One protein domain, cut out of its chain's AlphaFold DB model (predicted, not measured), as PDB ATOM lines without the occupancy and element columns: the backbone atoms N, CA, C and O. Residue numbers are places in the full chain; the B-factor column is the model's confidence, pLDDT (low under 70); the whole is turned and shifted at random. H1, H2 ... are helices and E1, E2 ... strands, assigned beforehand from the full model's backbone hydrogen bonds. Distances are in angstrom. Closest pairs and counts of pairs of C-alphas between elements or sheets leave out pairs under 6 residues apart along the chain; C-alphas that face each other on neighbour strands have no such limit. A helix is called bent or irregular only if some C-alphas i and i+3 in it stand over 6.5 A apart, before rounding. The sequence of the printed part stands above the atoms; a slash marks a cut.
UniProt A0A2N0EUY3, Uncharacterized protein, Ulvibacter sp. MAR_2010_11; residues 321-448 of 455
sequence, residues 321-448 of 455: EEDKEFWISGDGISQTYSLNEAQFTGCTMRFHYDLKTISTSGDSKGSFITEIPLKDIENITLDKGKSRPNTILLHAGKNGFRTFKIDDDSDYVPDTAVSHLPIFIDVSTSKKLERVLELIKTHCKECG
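AT A GLANCE: This is residues 321 to 448 of the 455 residues of an uncharacterized protein of Ulvibacter sp. MAR_2010_11 (UniProt A0A2N0EUY3). A large, strongly twisted sheet of six strands, with its long strands E2, E3 and E4 bent, wraps loosely and only in part round a small sheet of three strands, whose short strand E9 lies near the middle of the whole. The one named helix, H1, covers one face of the small sheet, running along its strands E5 and E6. The printed part has 128 residues, with nine named strands, E1 to E9, followed by the named helix, and its class is mostly strand. The large sheet has the order E1, E2, E3, E4, E7, E8 and the small one E5, E6, E9, both antiparallel throughout. The whole is compact and rounded, with a radius of gyration of the C-alphas of 14.5 A and spans of 38 by 33 by 28 A.

IN THESE COORDINATES: E1, residues 325 to 330, begins at C-alpha 325 at (-2.182, 40.608, 1.726). E2, residues 333 to 345, is the longest strand by residues and measures 32.0 A from first to last C-alpha. E3, residues 348 to 359, measures 30.4 A, and E4, residues 364 to 373, measures 26.5 A. E2 bends by 71 degrees at residue 340, E3 by 63 degrees at residue 354 and E4 by 63 degrees at residue 367. E5, residues 377 to 383, starts at C-alpha 377 at (-8.364, 50.821, 20.909), and E6 holds residues 391 to 396. E7, residues 401 to 406, and E8, residues 412 to 418, come next, and E9 is short, residues 420 to 422. H1, residues 430 to 446, measures 24.3 A and ends at C-alpha 446 at (-13.840, 61.873, 19.606).

HOW THE PARTS SIT: E1, E2, E3 and E4 form a meander, each strand the antiparallel neighbour of the one before. In the hairpin E1 and E2, N 328 and O 335 are 2.8 A apart, within hydrogen-bond range. In the hairpin E2 and E3, N 343 and O 350 are 2.8 A apart, and in the hairpin E3 and E4, N 353 and O 368 are 2.9 A apart. E7 is the antiparallel neighbour of E4, with N 404 and O 369 at 2.8 A, and forms a hairpin with E8, with N 405 and O 413 at 2.8 A. E1 and E8 are the edge strands of this sheet. In the small sheet, E5 and E6 form a hairpin, with N 381 and O 393 at 3.0 A, and E6 and E9 have N 394 and O 421 at 2.9 A. Between the two sheets, the closest C-alphas of E1 and E9, those of Phe 326 and Pro 422, are 7.4 A apart. Those of E7 and E9, Phe 401 and His 420, are 7.5 A apart. H1 and the small sheet make two layers, a helix on one face of a sheet, with a height over the sheet of 10.6 A. H1 lies over E5 and E6 and along the strands, at 0 degrees to E5 on the local plane. The closest C-alphas of E5 and H1 are those of Ile 377 and Cys 444, 7.3 A apart. H1 is not on the large sheet. In H1 every O i to N i+4 pair is within hydrogen-bond range.

THE WHOLE: The C-alphas farthest apart, those of Asp 409 and Lys 431, are 43.0 A apart. The printed part has no cut and no long link; the links E5 to E6 and E9 to H1 are short, and the others are tight. The mean pLDDT of the printed part is 74.3, and 47 residues are under 70, among them residues 340 to 348, 384 to 390, 406 to 414 and 426 to 435.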
ATOM      1  N   GLU A 321      -7.080  48.833   1.647       63.00
ATOM      2  CA  GLU A 321      -6.766  48.118   0.415       63.00
ATOM      3  C   GLU A 321      -7.350  46.704   0.493       63.00
ATOM      4  O   GLU A 321      -6.768  45.811   1.114       63.00
ATOM      5  N   GLU A 322      -8.519  46.532  -0.130       63.00
ATOM      6  CA  GLU A 322      -9.141  45.229  -0.396       63.00
ATOM      7  C   GLU A 322      -8.217  44.366  -1.277       63.00
ATOM      8  O   GLU A 322      -7.389  44.884  -2.032       63.00
ATOM      9  N   ASP A 323      -8.296  43.041  -1.121       58.25
ATOM     10  CA  ASP A 323      -7.513  42.031  -1.861       58.25
ATOM     11  C   ASP A 323      -5.981  42.094  -1.689       58.25
ATOM     12  O   ASP A 323      -5.227  41.325  -2.300       58.25
ATOM     13  N   LYS A 324      -5.484  42.981  -0.823       69.75
ATOM     14  CA  LYS A 324      -4.068  43.050  -0.475       69.75
ATOM     15  C   LYS A 324      -3.751  42.201   0.744       69.75
ATOM     16  O   LYS A 324      -4.336  42.349   1.813       69.75
ATOM     17  N   GLU A 325      -2.712  41.383   0.609       79.25
ATOM     18  CA  GLU A 325      -2.182  40.608   1.726       79.25
ATOM     19  C   GLU A 325      -1.316  41.474   2.663       79.25
ATOM     20  O   GLU A 325      -0.293  42.044   2.262       79.25
ATOM     21  N   PHE A 326      -1.701  41.528   3.936       76.69
ATOM     22  CA  PHE A 326      -0.952  42.123   5.039       76.69
ATOM     23  C   PHE A 326      -0.347  41.013   5.889       76.69
ATOM     24  O   PHE A 326      -1.054  40.205   6.487       76.69
ATOM     25  N   TRP A 327       0.980  40.964   5.935       78.81
ATOM     26  CA  TRP A 327       1.706  39.899   6.612       78.81
ATOM     27  C   TRP A 327       2.299  40.397   7.928       78.81
ATOM     28  O   TRP A 327       3.098  41.329   7.928       78.81
ATOM     29  N   ILE A 328       1.931  39.745   9.028       79.12
ATOM     30  CA  ILE A 328       2.473  39.969  10.367       79.12
ATOM     31  C   ILE A 328       3.238  38.711  10.778       79.12
ATOM     32  O   ILE A 328       2.706  37.603  10.726       79.12
ATOM     33  N   SER A 329       4.501  38.861  11.174       72.94
ATOM     34  CA  SER A 329       5.344  37.747  11.629       72.94
ATOM     35  C   SER A 329       5.858  37.981  13.042       72.94
ATOM     36  O   SER A 329       6.380  39.052  13.342       72.94
ATOM     37  N   GLY A 330       5.763  36.954  13.883       73.00
ATOM     38  CA  GLY A 330       6.325  36.921  15.230       73.00
ATOM     39  C   GLY A 330       7.071  35.615  15.502       73.00
ATOM     40  O   GLY A 330       7.257  34.779  14.615       73.00
ATOM     41  N   ASP A 331       7.504  35.426  16.746       74.50
ATOM     42  CA  ASP A 331       8.233  34.222  17.147       74.50
ATOM     43  C   ASP A 331       7.341  32.975  17.034       74.50
ATOM     44  O   ASP A 331       6.395  32.785  17.796       74.50
ATOM     45  N   GLY A 332       7.646  32.107  16.064       75.88
ATOM     46  CA  GLY A 332       6.976  30.815  15.875       75.88
ATOM     47  C   GLY A 332       5.578  30.871  15.244       75.88
ATOM     48  O   GLY A 332       4.948  29.815  15.118       75.88
ATOM     49  N   ILE A 333       5.111  32.057  14.833       83.69
ATOM     50  CA  ILE A 333       3.814  32.275  14.183       83.69
ATOM     51  C   ILE A 333       3.893  33.360  13.100       83.69
ATOM     52  O   ILE A 333       4.551  34.387  13.248       83.69
ATOM     53  N   SER A 334       3.192  33.123  12.001       86.19
ATOM     54  CA  SER A 334       3.129  33.976  10.823       86.19
ATOM     55  C   SER A 334       1.675  34.086  10.377       86.19
ATOM     56  O   SER A 334       1.032  33.068  10.137       86.19
ATOM     57  N   GLN A 335       1.157  35.303  10.267       87.69
ATOM     58  CA  GLN A 335      -0.247  35.585   9.983       87.69
ATOM     59  C   GLN A 335      -0.382  36.462   8.742       87.69
ATOM     60  O   GLN A 335       0.118  37.584   8.713       87.69
ATOM     61  N   THR A 336      -1.083  35.965   7.731       88.69
ATOM     62  CA  THR A 336      -1.412  36.716   6.520       88.69
ATOM     63  C   THR A 336      -2.890  37.064   6.543       88.69
ATOM     64  O   THR A 336      -3.733  36.168   6.523       88.69
ATOM     65  N   TYR A 337      -3.181  38.358   6.593       88.25
ATOM     66  CA  TYR A 337      -4.521  38.921   6.547       88.25
ATOM     67  C   TYR A 337      -4.818  39.401   5.124       88.25
ATOM     68  O   TYR A 337      -3.964  40.043   4.518       88.25
ATOM     69  N   SER A 338      -6.013  39.142   4.609       83.56
ATOM     70  CA  SER A 338      -6.514  39.721   3.358       83.56
ATOM     71  C   SER A 338      -7.867  40.349   3.633       83.56
ATOM     72  O   SER A 338      -8.764  39.656   4.107       83.56
ATOM     73  N   LEU A 339      -8.003  41.651   3.396       76.88
ATOM     74  CA  LEU A 339      -9.268  42.347   3.603       76.88
ATOM     75  C   LEU A 339     -10.239  41.995   2.474       76.88
ATOM     76  O   LEU A 339      -9.890  42.161   1.307       76.88
ATOM     77  N   ASN A 340     -11.436  41.550   2.843       60.53
ATOM     78  CA  ASN A 340     -12.542  41.314   1.917       60.53
ATOM     79  C   ASN A 340     -13.462  42.541   1.866       60.53
ATOM     80  O   ASN A 340     -13.867  42.967   0.795       60.53
ATOM     81  N   GLU A 341     -13.787  43.103   3.033       60.59
ATOM     82  CA  GLU A 341     -14.643  44.284   3.152       60.59
ATOM     83  C   GLU A 341     -14.305  45.045   4.439       60.59
ATOM     84  O   GLU A 341     -14.041  44.449   5.490       60.59
ATOM     85  N   ALA A 342     -14.361  46.374   4.384       59.06
ATOM     86  CA  ALA A 342     -14.314  47.218   5.567       59.06
ATOM     87  C   ALA A 342     -15.550  48.113   5.656       59.06
ATOM     88  O   ALA A 342     -15.926  48.765   4.688       59.06
ATOM     89  N   GLN A 343     -16.143  48.199   6.844       54.22
ATOM     90  CA  GLN A 343     -17.272  49.078   7.128       54.22
ATOM     91  C   GLN A 343     -16.958  49.960   8.333       54.22
ATOM     92  O   GLN A 343     -16.565  49.480   9.394       54.22
ATOM     93  N   PHE A 344     -17.186  51.260   8.193       59.12
ATOM     94  CA  PHE A 344     -16.945  52.242   9.244       59.12
ATOM     95  C   PHE A 344     -18.266  52.944   9.540       59.12
ATOM     96  O   PHE A 344     -18.799  53.656   8.694       59.12
ATOM     97  N   THR A 345     -18.830  52.715  10.726       48.94
ATOM     98  CA  THR A 345     -20.137  53.279  11.097       48.94
ATOM     99  C   THR A 345     -20.118  53.765  12.539       48.94
ATOM    100  O   THR A 345     -19.935  52.961  13.461       48.94
ATOM    101  N   GLY A 346     -20.336  55.069  12.738       52.97
ATOM    102  CA  GLY A 346     -20.220  55.713  14.048       52.97
ATOM    103  C   GLY A 346     -18.860  55.429  14.695       52.97
ATOM    104  O   GLY A 346     -17.833  55.385  14.028       52.97
ATOM    105  N   CYS A 347     -18.851  55.138  15.995       62.59
ATOM    106  CA  CYS A 347     -17.630  54.825  16.743       62.59
ATOM    107  C   CYS A 347     -17.149  53.368  16.621       62.59
ATOM    108  O   CYS A 347     -16.566  52.839  17.569       62.59
ATOM    109  N   THR A 348     -17.434  52.676  15.513       59.81
ATOM    110  CA  THR A 348     -17.047  51.267  15.303       59.81
ATOM    111  C   THR A 348     -16.555  51.025  13.878       59.81
ATOM    112  O   THR A 348     -17.228  51.383  12.912       59.81
ATOM    113  N   MET A 349     -15.404  50.361  13.759       76.25
ATOM    114  CA  MET A 349     -14.909  49.784  12.507       76.25
ATOM    115  C   MET A 349     -15.245  48.295  12.485       76.25
ATOM    116  O   MET A 349     -15.123  47.623  13.507       76.25
ATOM    117  N   ARG A 350     -15.661  47.766  11.342       66.50
ATOM    118  CA  ARG A 350     -15.854  46.334  11.118       66.50
ATOM    119  C   ARG A 350     -15.004  45.915   9.940       66.50
ATOM    120  O   ARG A 350     -15.096  46.514   8.874       66.50
ATOM    121  N   PHE A 351     -14.192  44.891  10.141       77.12
ATOM    122  CA  PHE A 351     -13.354  44.338   9.089       77.12
ATOM    123  C   PHE A 351     -13.744  42.894   8.845       77.12
ATOM    124  O   PHE A 351     -13.669  42.079   9.767       77.12
ATOM    125  N   HIS A 352     -14.127  42.594   7.609       73.88
ATOM    126  CA  HIS A 352     -14.243  41.241   7.096       73.88
ATOM    127  C   HIS A 352     -12.942  40.889   6.385       73.88
ATOM    128  O   HIS A 352     -12.553  41.552   5.426       73.88
ATOM    129  N   TYR A 353     -12.245  39.867   6.868       80.12
ATOM    130  CA  TYR A 353     -10.959  39.458   6.322       80.12
ATOM    131  C   TYR A 353     -10.774  37.945   6.353       80.12
ATOM    132  O   TYR A 353     -11.265  37.243   7.238       80.12
ATOM    133  N   ASP A 354      -9.972  37.460   5.419       85.06
ATOM    134  CA  ASP A 354      -9.410  36.123   5.463       85.06
ATOM    135  C   ASP A 354      -8.092  36.145   6.243       85.06
ATOM    136  O   ASP A 354      -7.242  37.013   6.044       85.06
ATOM    137  N   LEU A 355      -7.902  35.169   7.129       91.25
ATOM    138  CA  LEU A 355      -6.669  34.988   7.890       91.25
ATOM    139  C   LEU A 355      -6.095  33.602   7.622       91.25
ATOM    140  O   LEU A 355      -6.736  32.578   7.873       91.25
ATOM    141  N   LYS A 356      -4.845  33.579   7.167       91.56
ATOM    142  CA  LYS A 356      -4.011  32.381   7.090       91.56
ATOM    143  C   LYS A 356      -2.933  32.451   8.163       91.56
ATOM    144  O   LYS A 356      -2.113  33.364   8.157       91.56
ATOM    145  N   THR A 357      -2.906  31.469   9.053       89.62
ATOM    146  CA  THR A 357      -1.883  31.339  10.091       89.62
ATOM    147  C   THR A 357      -0.979  30.158   9.771       89.62
ATOM    148  O   THR A 357      -1.457  29.055   9.526       89.62
ATOM    149  N   ILE A 358       0.327  30.394   9.793       88.69
ATOM    150  CA  ILE A 358       1.369  29.372   9.735       88.69
ATOM    151  C   ILE A 358       2.072  29.402  11.084       88.69
ATOM    152  O   ILE A 358       2.598  30.444  11.482       88.69
ATOM    153  N   SER A 359       2.063  28.292  11.816       86.75
ATOM    154  CA  SER A 359       2.656  28.244  13.153       86.75
ATOM    155  C   SER A 359       3.367  26.929  13.418       86.75
ATOM    156  O   SER A 359       3.070  25.899  12.817       86.75
ATOM    157  N   THR A 360       4.276  26.942  14.388       82.94
ATOM    158  CA  THR A 360       4.944  25.717  14.865       82.94
ATOM    159  C   THR A 360       3.974  24.675  15.439       82.94
ATOM    160  O   THR A 360       4.296  23.489  15.453       82.94
ATOM    161  N   SER A 361       2.780  25.096  15.869       82.88
ATOM    162  CA  SER A 361       1.696  24.235  16.357       82.88
ATOM    163  C   SER A 361       0.728  23.745  15.271       82.88
ATOM    164  O   SER A 361      -0.168  22.962  15.578       82.88
ATOM    165  N   GLY A 362       0.899  24.179  14.017       84.62
ATOM    166  CA  GLY A 362       0.037  23.824  12.889       84.62
ATOM    167  C   GLY A 362      -0.480  25.037  12.116       84.62
ATOM    168  O   GLY A 362      -0.481  26.166  12.616       84.62
ATOM    169  N   ASP A 363      -0.931  24.780  10.891       90.88
ATOM    170  CA  ASP A 363      -1.435  25.802   9.976       90.88
ATOM    171  C   ASP A 363      -2.964  25.870  10.022       90.88
ATOM    172  O   ASP A 363      -3.645  24.852  10.167       90.88
ATOM    173  N   SER A 364      -3.519  27.068   9.863       89.38
ATOM    174  CA  SER A 364      -4.964  27.283   9.789       89.38
ATOM    175  C   SER A 364      -5.324  28.362   8.772       89.38
ATOM    176  O   SER A 364      -4.527  29.246   8.449       89.38
ATOM    177  N   LYS A 365      -6.547  28.280   8.243       91.69
ATOM    178  CA  LYS A 365      -7.153  29.307   7.395       91.69
ATOM    179  C   LYS A 365      -8.618  29.483   7.792       91.69
ATOM    180  O   LYS A 365      -9.281  28.496   8.107       91.69
ATOM    181  N   GLY A 366      -9.117  30.714   7.766       87.19
ATOM    182  CA  GLY A 366     -10.534  31.015   7.966       87.19
ATOM    183  C   GLY A 366     -10.900  32.421   7.500       87.19
ATOM    184  O   GLY A 366     -10.009  33.215   7.200       87.19
ATOM    185  N   SER A 367     -12.202  32.700   7.461       81.44
ATOM    186  CA  SER A 367     -12.762  34.027   7.197       81.44
ATOM    187  C   SER A 367     -13.422  34.559   8.467       81.44
ATOM    188  O   SER A 367     -14.077  33.804   9.194       81.44
ATOM    189  N   PHE A 368     -13.203  35.836   8.764       79.81
ATOM    190  CA  PHE A 368     -13.529  36.435  10.053       79.81
ATOM    191  C   PHE A 368     -14.129  37.824   9.889       79.81
ATOM    192  O   PHE A 368     -13.719  38.581   9.015       79.81
ATOM    193  N   ILE A 369     -15.033  38.185  10.799       76.19
ATOM    194  CA  ILE A 369     -15.454  39.568  11.016       76.19
ATOM    195  C   ILE A 369     -15.024  39.999  12.406       76.19
ATOM    196  O   ILE A 369     -15.375  39.359  13.395       76.19
ATOM    197  N   THR A 370     -14.303  41.112  12.484       79.94
ATOM    198  CA  THR A 370     -13.928  41.728  13.759       79.94
ATOM    199  C   THR A 370     -14.562  43.105  13.887       79.94
ATOM    200  O   THR A 370     -14.394  43.957  13.015       79.94
ATOM    201  N   GLU A 371     -15.267  43.328  14.996       72.06
ATOM    202  CA  GLU A 371     -15.794  44.630  15.395       72.06
ATOM    203  C   GLU A 371     -14.792  45.340  16.312       72.06
ATOM    204  O   GLU A 371     -14.381  44.818  17.352       72.06
ATOM    205  N   ILE A 372     -14.435  46.566  15.941       85.25
ATOM    206  CA  ILE A 372     -13.455  47.412  16.616       85.25
ATOM    207  C   ILE A 372     -14.135  48.719  17.024       85.25
ATOM    208  O   ILE A 372     -14.155  49.685  16.254       85.25
ATOM    209  N   PRO A 373     -14.702  48.790  18.237       78.00
ATOM    210  CA  PRO A 373     -15.118  50.061  18.801       78.00
ATOM    211  C   PRO A 373     -13.894  50.963  18.987       78.00
ATOM    212  O   PRO A 373     -12.916  50.575  19.625       78.00
ATOM    213  N   LEU A 374     -13.940  52.188  18.464       80.38
ATOM    214  CA  LEU A 374     -12.796  53.110  18.476       80.38
ATOM    215  C   LEU A 374     -12.340  53.473  19.895       80.38
ATOM    216  O   LEU A 374     -11.151  53.642  20.151       80.38
ATOM    217  N   LYS A 375     -13.284  53.519  20.839       76.69
ATOM    218  CA  LYS A 375     -13.006  53.730  22.266       76.69
ATOM    219  C   LYS A 375     -12.202  52.600  22.924       76.69
ATOM    220  O   LYS A 375     -11.585  52.828  23.961       76.69
ATOM    221  N   ASP A 376     -12.229  51.402  22.336       83.50
ATOM    222  CA  ASP A 376     -11.612  50.190  22.885       83.50
ATOM    223  C   ASP A 376     -10.206  49.944  22.304       83.50
ATOM    224  O   ASP A 376      -9.518  49.001  22.710       83.50
ATOM    225  N   ILE A 377      -9.750  50.802  21.382       90.12
ATOM    226  CA  ILE A 377      -8.364  50.821  20.909       90.12
ATOM    227  C   ILE A 377      -7.501  51.391  22.036       90.12
ATOM    228  O   ILE A 377      -7.610  52.561  22.393       90.12
ATOM    229  N   GLU A 378      -6.628  50.564  22.608       89.31
ATOM    230  CA  GLU A 378      -5.743  50.973  23.703       89.31
ATOM    231  C   GLU A 378      -4.448  51.593  23.167       89.31
ATOM    232  O   GLU A 378      -3.884  52.517  23.763       89.31
ATOM    233  N   ASN A 379      -3.945  51.081  22.041       90.00
ATOM    234  CA  ASN A 379      -2.669  51.508  21.490       90.00
ATOM    235  C   ASN A 379      -2.551  51.257  19.980       90.00
ATOM    236  O   ASN A 379      -3.285  50.454  19.410       90.00
ATOM    237  N   ILE A 380      -1.571  51.908  19.348       89.62
ATOM    238  CA  ILE A 380      -1.202  51.687  17.948       89.62
ATOM    239  C   ILE A 380       0.296  51.375  17.880       89.62
ATOM    240  O   ILE A 380       1.099  52.054  18.525       89.62
ATOM    241  N   THR A 381       0.693  50.381  17.091       88.44
ATOM    242  CA  THR A 381       2.109  50.124  16.769       88.44
ATOM    243  C   THR A 381       2.320  50.125  15.266       88.44
ATOM    244  O   THR A 381       1.382  49.919  14.497       88.44
ATOM    245  N   LEU A 382       3.568  50.318  14.851       83.75
ATOM    246  CA  LEU A 382       3.967  50.137  13.462       83.75
ATOM    247  C   LEU A 382       4.763  48.844  13.324       83.75
ATOM    248  O   LEU A 382       5.865  48.752  13.869       83.75
ATOM    249  N   ASP A 383       4.243  47.869  12.581       76.81
ATOM    250  CA  ASP A 383       5.053  46.721  12.196       76.81
ATOM    251  C   ASP A 383       6.050  47.128  11.102       76.81
ATOM    252  O   ASP A 383       5.696  47.699  10.065       76.81
ATOM    253  N   LYS A 384       7.331  46.864  11.369       69.56
ATOM    254  CA  LYS A 384       8.471  47.185  10.494       69.56
ATOM    255  C   LYS A 384       9.156  45.916   9.983       69.56
ATOM    256  O   LYS A 384      10.352  45.943   9.686       69.56
ATOM    257  N   GLY A 385       8.427  44.798   9.938       60.41
ATOM    258  CA  GLY A 385       8.917  43.515   9.451       60.41
ATOM    259  C   GLY A 385       9.628  43.611   8.093       60.41
ATOM    260  O   GLY A 385       9.332  44.455   7.250       60.41
ATOM    261  N   LYS A 386      10.603  42.719   7.875       52.91
ATOM    262  CA  LYS A 386      11.519  42.750   6.716       52.91
ATOM    263  C   LYS A 386      10.838  42.552   5.349       52.91
ATOM    264  O   LYS A 386      11.489  42.785   4.336       52.91
ATOM    265  N   SER A 387       9.585  42.097   5.306       49.56
ATOM    266  CA  SER A 387       8.870  41.723   4.076       49.56
ATOM    267  C   SER A 387       7.909  42.797   3.548       49.56
ATOM    268  O   SER A 387       7.714  42.841   2.335       49.56
ATOM    269  N   ARG A 388       7.382  43.699   4.396       54.09
ATOM    270  CA  ARG A 388       6.718  44.959   3.997       54.09
ATOM    271  C   ARG A 388       6.847  46.018   5.106       54.09
ATOM    272  O   ARG A 388       6.486  45.734   6.245       54.09
ATOM    273  N   PRO A 389       7.341  47.231   4.811       54.94
ATOM    274  CA  PRO A 389       7.431  48.287   5.808       54.94
ATOM    275  C   PRO A 389       6.049  48.887   6.112       54.94
ATOM    276  O   PRO A 389       5.288  49.178   5.196       54.94
ATOM    277  N   ASN A 390       5.804  49.167   7.395       62.50
ATOM    278  CA  ASN A 390       4.820  50.123   7.907       62.50
ATOM    279  C   ASN A 390       3.360  49.644   8.078       62.50
ATOM    280  O   ASN A 390       2.456  50.467   8.056       62.50
ATOM    281  N   THR A 391       3.071  48.371   8.353       76.12
ATOM    282  CA  THR A 391       1.674  47.998   8.676       76.12
ATOM    283  C   THR A 391       1.270  48.571  10.039       76.12
ATOM    284  O   THR A 391       1.860  48.235  11.066       76.12
ATOM    285  N   ILE A 392       0.267  49.451  10.070       83.56
ATOM    286  CA  ILE A 392      -0.277  49.988  11.322       83.56
ATOM    287  C   ILE A 392      -1.140  48.910  11.979       83.56
ATOM    288  O   ILE A 392      -2.094  48.423  11.372       83.56
ATOM    289  N   LEU A 393      -0.818  48.572  13.228       89.31
ATOM    290  CA  LEU A 393      -1.569  47.620  14.041       89.31
ATOM    291  C   LEU A 393      -2.346  48.356  15.127       89.31
ATOM    292  O   LEU A 393      -1.769  49.125  15.904       89.31
ATOM    293  N   LEU A 394      -3.641  48.080  15.194       92.00
ATOM    294  CA  LEU A 394      -4.530  48.520  16.261       92.00
ATOM    295  C   LEU A 394      -4.501  47.476  17.370       92.00
ATOM    296  O   LEU A 394      -4.677  46.296  17.085       92.00
ATOM    297  N   HIS A 395      -4.292  47.895  18.616       92.88
ATOM    298  CA  HIS A 395      -4.250  47.003  19.776       92.88
ATOM    299  C   HIS A 395      -5.476  47.213  20.645       92.88
ATOM    300  O   HIS A 395      -5.782  48.342  21.037       92.88
ATOM    301  N   ALA A 396      -6.148  46.115  20.958       91.19
ATOM    302  CA  ALA A 396      -7.282  46.097  21.860       91.19
ATOM    303  C   ALA A 396      -6.834  46.196  23.319       91.19
ATOM    304  O   ALA A 396      -5.704  45.851  23.671       91.19
ATOM    305  N   GLY A 397      -7.769  46.596  24.181       83.62
ATOM    306  CA  GLY A 397      -7.611  46.439  25.621       83.62
ATOM    307  C   GLY A 397      -7.660  44.982  26.095       83.62
ATOM    308  O   GLY A 397      -7.743  44.038  25.311       83.62
ATOM    309  N   LYS A 398      -7.682  44.786  27.419       84.00
ATOM    310  CA  LYS A 398      -7.645  43.461  28.083       84.00
ATOM    311  C   LYS A 398      -8.656  42.423  27.572       84.00
ATOM    312  O   LYS A 398      -8.421  41.234  27.754       84.00
ATOM    313  N   ASN A 399      -9.768  42.864  26.990       82.88
ATOM    314  CA  ASN A 399     -10.847  41.989  26.533       82.88
ATOM    315  C   ASN A 399     -10.722  41.575  25.055       82.88
ATOM    316  O   ASN A 399     -11.502  40.735  24.615       82.88
ATOM    317  N   GLY A 400      -9.769  42.136  24.301       88.94
ATOM    318  CA  GLY A 400      -9.676  41.937  22.854       88.94
ATOM    319  C   GLY A 400     -10.779  42.662  22.069       88.94
ATOM    320  O   GLY A 400     -11.727  43.204  22.642       88.94
ATOM    321  N   PHE A 401     -10.650  42.675  20.744       86.75
ATOM    322  CA  PHE A 401     -11.721  43.050  19.825       86.75
ATOM    323  C   PHE A 401     -12.648  41.863  19.607       86.75
ATOM    324  O   PHE A 401     -12.209  40.712  19.569       86.75
ATOM    325  N   ARG A 402     -13.945  42.137  19.479       78.00
ATOM    326  CA  ARG A 402     -14.940  41.082  19.300       78.00
ATOM    327  C   ARG A 402     -14.818  40.512  17.891       78.00
ATOM    328  O   ARG A 402     -14.905  41.267  16.927       78.00
ATOM    329  N   THR A 403     -14.687  39.194  17.791       75.81
ATOM    330  CA  THR A 403     -14.456  38.499  16.522       75.81
ATOM    331  C   THR A 403     -15.450  37.362  16.335       75.81
ATOM    332  O   THR A 403     -15.839  36.683  17.287       75.81
ATOM    333  N   PHE A 404     -15.859  37.168  15.089       70.38
ATOM    334  CA  PHE A 404     -16.732  36.100  14.636       70.38
ATOM    335  C   PHE A 404     -16.045  35.369  13.490       70.38
ATOM    336  O   PHE A 404     -15.459  36.007  12.614       70.38
ATOM    337  N   LYS A 405     -16.123  34.042  13.488       75.00
ATOM    338  CA  LYS A 405     -15.671  33.197  12.387       75.00
ATOM    339  C   LYS A 405     -16.867  32.839  11.511       75.00
ATOM    340  O   LYS A 405     -17.938  32.546  12.035       75.00
ATOM    341  N   ILE A 406     -16.660  32.847  10.199       67.31
ATOM    342  CA  ILE A 406     -17.630  32.339   9.229       67.31
ATOM    343  C   ILE A 406     -17.441  30.824   9.121       67.31
ATOM    344  O   ILE A 406     -16.316  30.358   8.894       67.31
ATOM    345  N   ASP A 407     -18.507  30.062   9.353       62.22
ATOM    346  CA  ASP A 407     -18.504  28.608   9.191       62.22
ATOM    347  C   ASP A 407     -18.848  28.170   7.755       62.22
ATOM    348  O   ASP A 407     -18.998  28.990   6.847       62.22
ATOM    349  N   ASP A 408     -18.918  26.856   7.533       60.78
ATOM    350  CA  ASP A 408     -19.160  26.280   6.205       60.78
ATOM    351  C   ASP A 408     -20.575  26.590   5.668       60.78
ATOM    352  O   ASP A 408     -20.784  26.557   4.453       60.78
ATOM    353  N   ASP A 409     -21.519  26.948   6.548       49.41
ATOM    354  CA  ASP A 409     -22.893  27.338   6.213       49.41
ATOM    355  C   ASP A 409     -23.045  28.866   6.042       49.41
ATOM    356  O   ASP A 409     -24.135  29.364   5.763       49.41
ATOM    357  N   SER A 410     -21.932  29.610   6.104       51.59
ATOM    358  CA  SER A 410     -21.867  31.078   6.033       51.59
ATOM    359  C   SER A 410     -22.498  31.808   7.226       51.59
ATOM    360  O   SER A 410     -22.795  33.002   7.124       51.59
ATOM    361  N   ASP A 411     -22.656  31.133   8.365       45.44
ATOM    362  CA  ASP A 411     -23.135  31.744   9.601       45.44
ATOM    363  C   ASP A 411     -21.982  32.379  10.399       45.44
ATOM    364  O   ASP A 411     -20.837  31.912  10.403       45.44
ATOM    365  N   TYR A 412     -22.287  33.468  11.113       52.94
ATOM    366  CA  TYR A 412     -21.336  34.127  12.013       52.94
ATOM    367  C   TYR A 412     -21.369  33.483  13.395       52.94
ATOM    368  O   TYR A 412     -22.267  33.741  14.203       52.94
ATOM    369  N   VAL A 413     -20.340  32.703  13.706       59.53
ATOM    370  CA  VAL A 413     -20.182  32.072  15.016       59.53
ATOM    371  C   VAL A 413     -19.170  32.871  15.842       59.53
ATOM    372  O   VAL A 413     -18.096  33.199  15.334       59.53
ATOM    373  N   PRO A 414     -19.466  33.214  17.112       64.94
ATOM    374  CA  PRO A 414     -18.497  33.875  17.980       64.94
ATOM    375  C   PRO A 414     -17.182  33.096  18.050       64.94
ATOM    376  O   PRO A 414     -17.190  31.888  18.288       64.94
ATOM    377  N   ASP A 415     -16.065  33.799  17.886       80.44
ATOM    378  CA  ASP A 415     -14.726  33.232  18.013       80.44
ATOM    379  C   ASP A 415     -13.910  33.989  19.071       80.44
ATOM    380  O   ASP A 415     -14.368  34.946  19.707       80.44
ATOM    381  N   THR A 416     -12.692  33.520  19.306       82.56
ATOM    382  CA  THR A 416     -11.744  34.113  20.240       82.56
ATOM    383  C   THR A 416     -11.478  35.567  19.864       82.56
ATOM    384  O   THR A 416     -11.077  35.873  18.743       82.56
ATOM    385  N   ALA A 417     -11.668  36.462  20.833       81.56
ATOM    386  CA  ALA A 417     -11.382  37.879  20.667       81.56
ATOM    387  C   ALA A 417      -9.912  38.103  20.283       81.56
ATOM    388  O   ALA A 417      -9.004  37.533  20.898       81.56
ATOM    389  N   VAL A 418      -9.670  38.956  19.289       89.06
ATOM    390  CA  VAL A 418      -8.313  39.238  18.802       89.06
ATOM    391  C   VAL A 418      -7.689  40.404  19.559       89.06
ATOM    392  O   VAL A 418      -8.338  41.401  19.862       89.06
ATOM    393  N   SER A 419      -6.403  40.298  19.887       89.00
ATOM    394  CA  SER A 419      -5.685  41.339  20.639       89.00
ATOM    395  C   SER A 419      -5.195  42.487  19.761       89.00
ATOM    396  O   SER A 419      -4.947  43.583  20.263       89.00
ATOM    397  N   HIS A 420      -5.048  42.246  18.461       89.94
ATOM    398  CA  HIS A 420      -4.609  43.239  17.499       89.94
ATOM    399  C   HIS A 420      -5.148  42.931  16.104       89.94
ATOM    400  O   HIS A 420      -5.447  41.780  15.791       89.94
ATOM    401  N   LEU A 421      -5.246  43.964  15.268       89.94
ATOM    402  CA  LEU A 421      -5.608  43.827  13.861       89.94
ATOM    403  C   LEU A 421      -4.878  44.889  13.019       89.94
ATOM    404  O   LEU A 421      -4.731  46.025  13.489       89.94
ATOM    405  N   PRO A 422      -4.403  44.565  11.802       88.06
ATOM    406  CA  PRO A 422      -3.951  45.594  10.875       88.06
ATOM    407  C   PRO A 422      -5.111  46.515  10.488       88.06
ATOM    408  O   PRO A 422      -6.258  46.085  10.433       88.06
ATOM    409  N   ILE A 423      -4.818  47.781  10.180       81.38
ATOM    410  CA  ILE A 423      -5.822  48.693   9.601       81.38
ATOM    411  C   ILE A 423      -5.959  48.536   8.077       81.38
ATOM    412  O   ILE A 423      -6.728  49.252   7.456       81.38
ATOM    413  N   PHE A 424      -5.218  47.603   7.469       74.19
ATOM    414  CA  PHE A 424      -5.291  47.282   6.038       74.19
ATOM    415  C   PHE A 424      -4.995  48.463   5.100       74.19
ATOM    416  O   PHE A 424      -5.533  48.545   4.004       74.19
ATOM    417  N   ILE A 425      -4.110  49.375   5.513       71.81
ATOM    418  CA  ILE A 425      -3.662  50.511   4.696       71.81
ATOM    419  C   ILE A 425      -2.183  50.327   4.364       71.81
ATOM    420  O   ILE A 425      -1.358  50.215   5.276       71.81
ATOM    421  N   ASP A 426      -1.821  50.356   3.077       68.94
ATOM    422  CA  ASP A 426      -0.413  50.438   2.687       68.94
ATOM    423  C   ASP A 426       0.089  51.874   2.799       68.94
ATOM    424  O   ASP A 426      -0.245  52.765   2.014       68.94
ATOM    425  N   VAL A 427       0.922  52.101   3.801       64.88
ATOM    426  CA  VAL A 427       1.589  53.374   4.059       64.88
ATOM    427  C   VAL A 427       3.011  53.321   3.498       64.88
ATOM    428  O   VAL A 427       4.022  53.299   4.208       64.88
ATOM    429  N   SER A 428       3.066  53.337   2.167       62.91
ATOM    430  CA  SER A 428       4.295  53.350   1.369       62.91
ATOM    431  C   SER A 428       5.127  54.631   1.541       62.91
ATOM    432  O   SER A 428       6.314  54.649   1.212       62.91
ATOM    433  N   THR A 429       4.538  55.697   2.100       59.00
ATOM    434  CA  THR A 429       5.204  56.975   2.386       59.00
ATOM    435  C   THR A 429       4.996  57.420   3.836       59.00
ATOM    436  O   THR A 429       3.960  57.157   4.450       59.00
ATOM    437  N   SER A 430       5.972  58.148   4.391       60.25
ATOM    438  CA  SER A 430       5.885  58.703   5.752       60.25
ATOM    439  C   SER A 430       4.737  59.702   5.914       60.25
ATOM    440  O   SER A 430       4.111  59.741   6.968       60.25
ATOM    441  N   LYS A 431       4.406  60.456   4.859       55.69
ATOM    442  CA  LYS A 431       3.270  61.389   4.854       55.69
ATOM    443  C   LYS A 431       1.928  60.659   4.968       55.69
ATOM    444  O   LYS A 431       1.098  61.044   5.785       55.69
ATOM    445  N   LYS A 432       1.731  59.580   4.194       58.12
ATOM    446  CA  LYS A 432       0.515  58.746   4.271       58.12
ATOM    447  C   LYS A 432       0.392  58.103   5.658       58.12
ATOM    448  O   LYS A 432      -0.688  58.113   6.236       58.12
ATOM    449  N   LEU A 433       1.506  57.635   6.231       68.44
ATOM    450  CA  LEU A 433       1.569  57.111   7.601       68.44
ATOM    451  C   LEU A 433       1.138  58.142   8.654       68.44
ATOM    452  O   LEU A 433       0.266  57.853   9.468       68.44
ATOM    453  N   GLU A 434       1.743  59.332   8.659       64.50
ATOM    454  CA  GLU A 434       1.428  60.391   9.628       64.50
ATOM    455  C   GLU A 434      -0.051  60.781   9.572       64.50
ATOM    456  O   GLU A 434      -0.703  60.862  10.613       64.50
ATOM    457  N   ARG A 435      -0.590  60.909   8.358       60.09
ATOM    458  CA  ARG A 435      -1.986  61.274   8.109       60.09
ATOM    459  C   ARG A 435      -2.976  60.209   8.574       60.09
ATOM    460  O   ARG A 435      -3.947  60.528   9.254       60.09
ATOM    461  N   VAL A 436      -2.726  58.937   8.264       70.12
ATOM    462  CA  VAL A 436      -3.569  57.828   8.739       70.12
ATOM    463  C   VAL A 436      -3.539  57.744  10.267       70.12
ATOM    464  O   VAL A 436      -4.576  57.576  10.902       70.12
ATOM    465  N   LEU A 437      -2.366  57.922  10.882       73.19
ATOM    466  CA  LEU A 437      -2.243  57.936  12.340       73.19
ATOM    467  C   LEU A 437      -2.983  59.103  12.985       73.19
ATOM    468  O   LEU A 437      -3.546  58.929  14.063       73.19
ATOM    469  N   GLU A 438      -2.936  60.284  12.378       67.06
ATOM    470  CA  GLU A 438      -3.681  61.452  12.837       67.06
ATOM    471  C   GLU A 438      -5.185  61.192  12.788       67.06
ATOM    472  O   GLU A 438      -5.846  61.347  13.811       67.06
ATOM    473  N   LEU A 439      -5.695  60.671  11.667       69.12
ATOM    474  CA  LEU A 439      -7.099  60.289  11.534       69.12
ATOM    475  C   LEU A 439      -7.509  59.303  12.633       69.12
ATOM    476  O   LEU A 439      -8.439  59.591  13.380       69.12
ATOM    477  N   ILE A 440      -6.798  58.185  12.809       77.38
ATOM    478  CA  ILE A 440      -7.150  57.195  13.845       77.38
ATOM    479  C   ILE A 440      -7.149  57.837  15.240       77.38
ATOM    480  O   ILE A 440      -8.080  57.623  16.018       77.38
ATOM    481  N   LYS A 441      -6.123  58.633  15.575       74.94
ATOM    482  CA  LYS A 441      -6.007  59.294  16.887       74.94
ATOM    483  C   LYS A 441      -7.172  60.239  17.155       74.94
ATOM    484  O   LYS A 441      -7.696  60.230  18.269       74.94
ATOM    485  N   THR A 442      -7.538  61.047  16.166       67.44
ATOM    486  CA  THR A 442      -8.632  62.015  16.268       67.44
ATOM    487  C   THR A 442      -9.954  61.296  16.509       67.44
ATOM    488  O   THR A 442     -10.583  61.543  17.535       67.44
ATOM    489  N   HIS A 443     -10.289  60.298  15.690       70.94
ATOM    490  CA  HIS A 443     -11.552  59.570  15.834       70.94
ATOM    491  C   HIS A 443     -11.624  58.758  17.137       70.94
ATOM    492  O   HIS A 443     -12.668  58.688  17.782       70.94
ATOM    493  N   CYS A 444     -10.508  58.176  17.590       73.38
ATOM    494  CA  CYS A 444     -10.481  57.499  18.889       73.38
ATOM    495  C   CYS A 444     -10.741  58.476  20.039       73.38
ATOM    496  O   CYS A 444     -11.492  58.142  20.951       73.38
ATOM    497  N   LYS A 445     -10.167  59.688  19.990       68.44
ATOM    498  CA  LYS A 445     -10.417  60.743  20.986       68.44
ATOM    499  C   LYS A 445     -11.885  61.182  20.968       68.44
ATOM    500  O   LYS A 445     -12.487  61.277  22.034       68.44
ATOM    501  N   GLU A 446     -12.444  61.438  19.788       61.41
ATOM    502  CA  GLU A 446     -13.840  61.873  19.606       61.41
ATOM    503  C   GLU A 446     -14.831  60.836  20.150       61.41
ATOM    504  O   GLU A 446     -15.775  61.179  20.854       61.41
ATOM    505  N   CYS A 447     -14.539  59.550  19.962       64.38
ATOM    506  CA  CYS A 447     -15.344  58.449  20.486       64.38
ATOM    507  C   CYS A 447     -15.160  58.162  21.989       64.38
ATOM    508  O   CYS A 447     -15.630  57.133  22.484       64.38
ATOM    509  N   GLY A 448     -14.471  59.034  22.734       62.56
ATOM    510  CA  GLY A 448     -14.218  58.875  24.171       62.56
ATOM    511  C   GLY A 448     -13.130  57.849  24.512       62.56
ATOM    512  O   GLY A 448     -13.036  57.407  25.658       62.56
TER     513      GLY A 448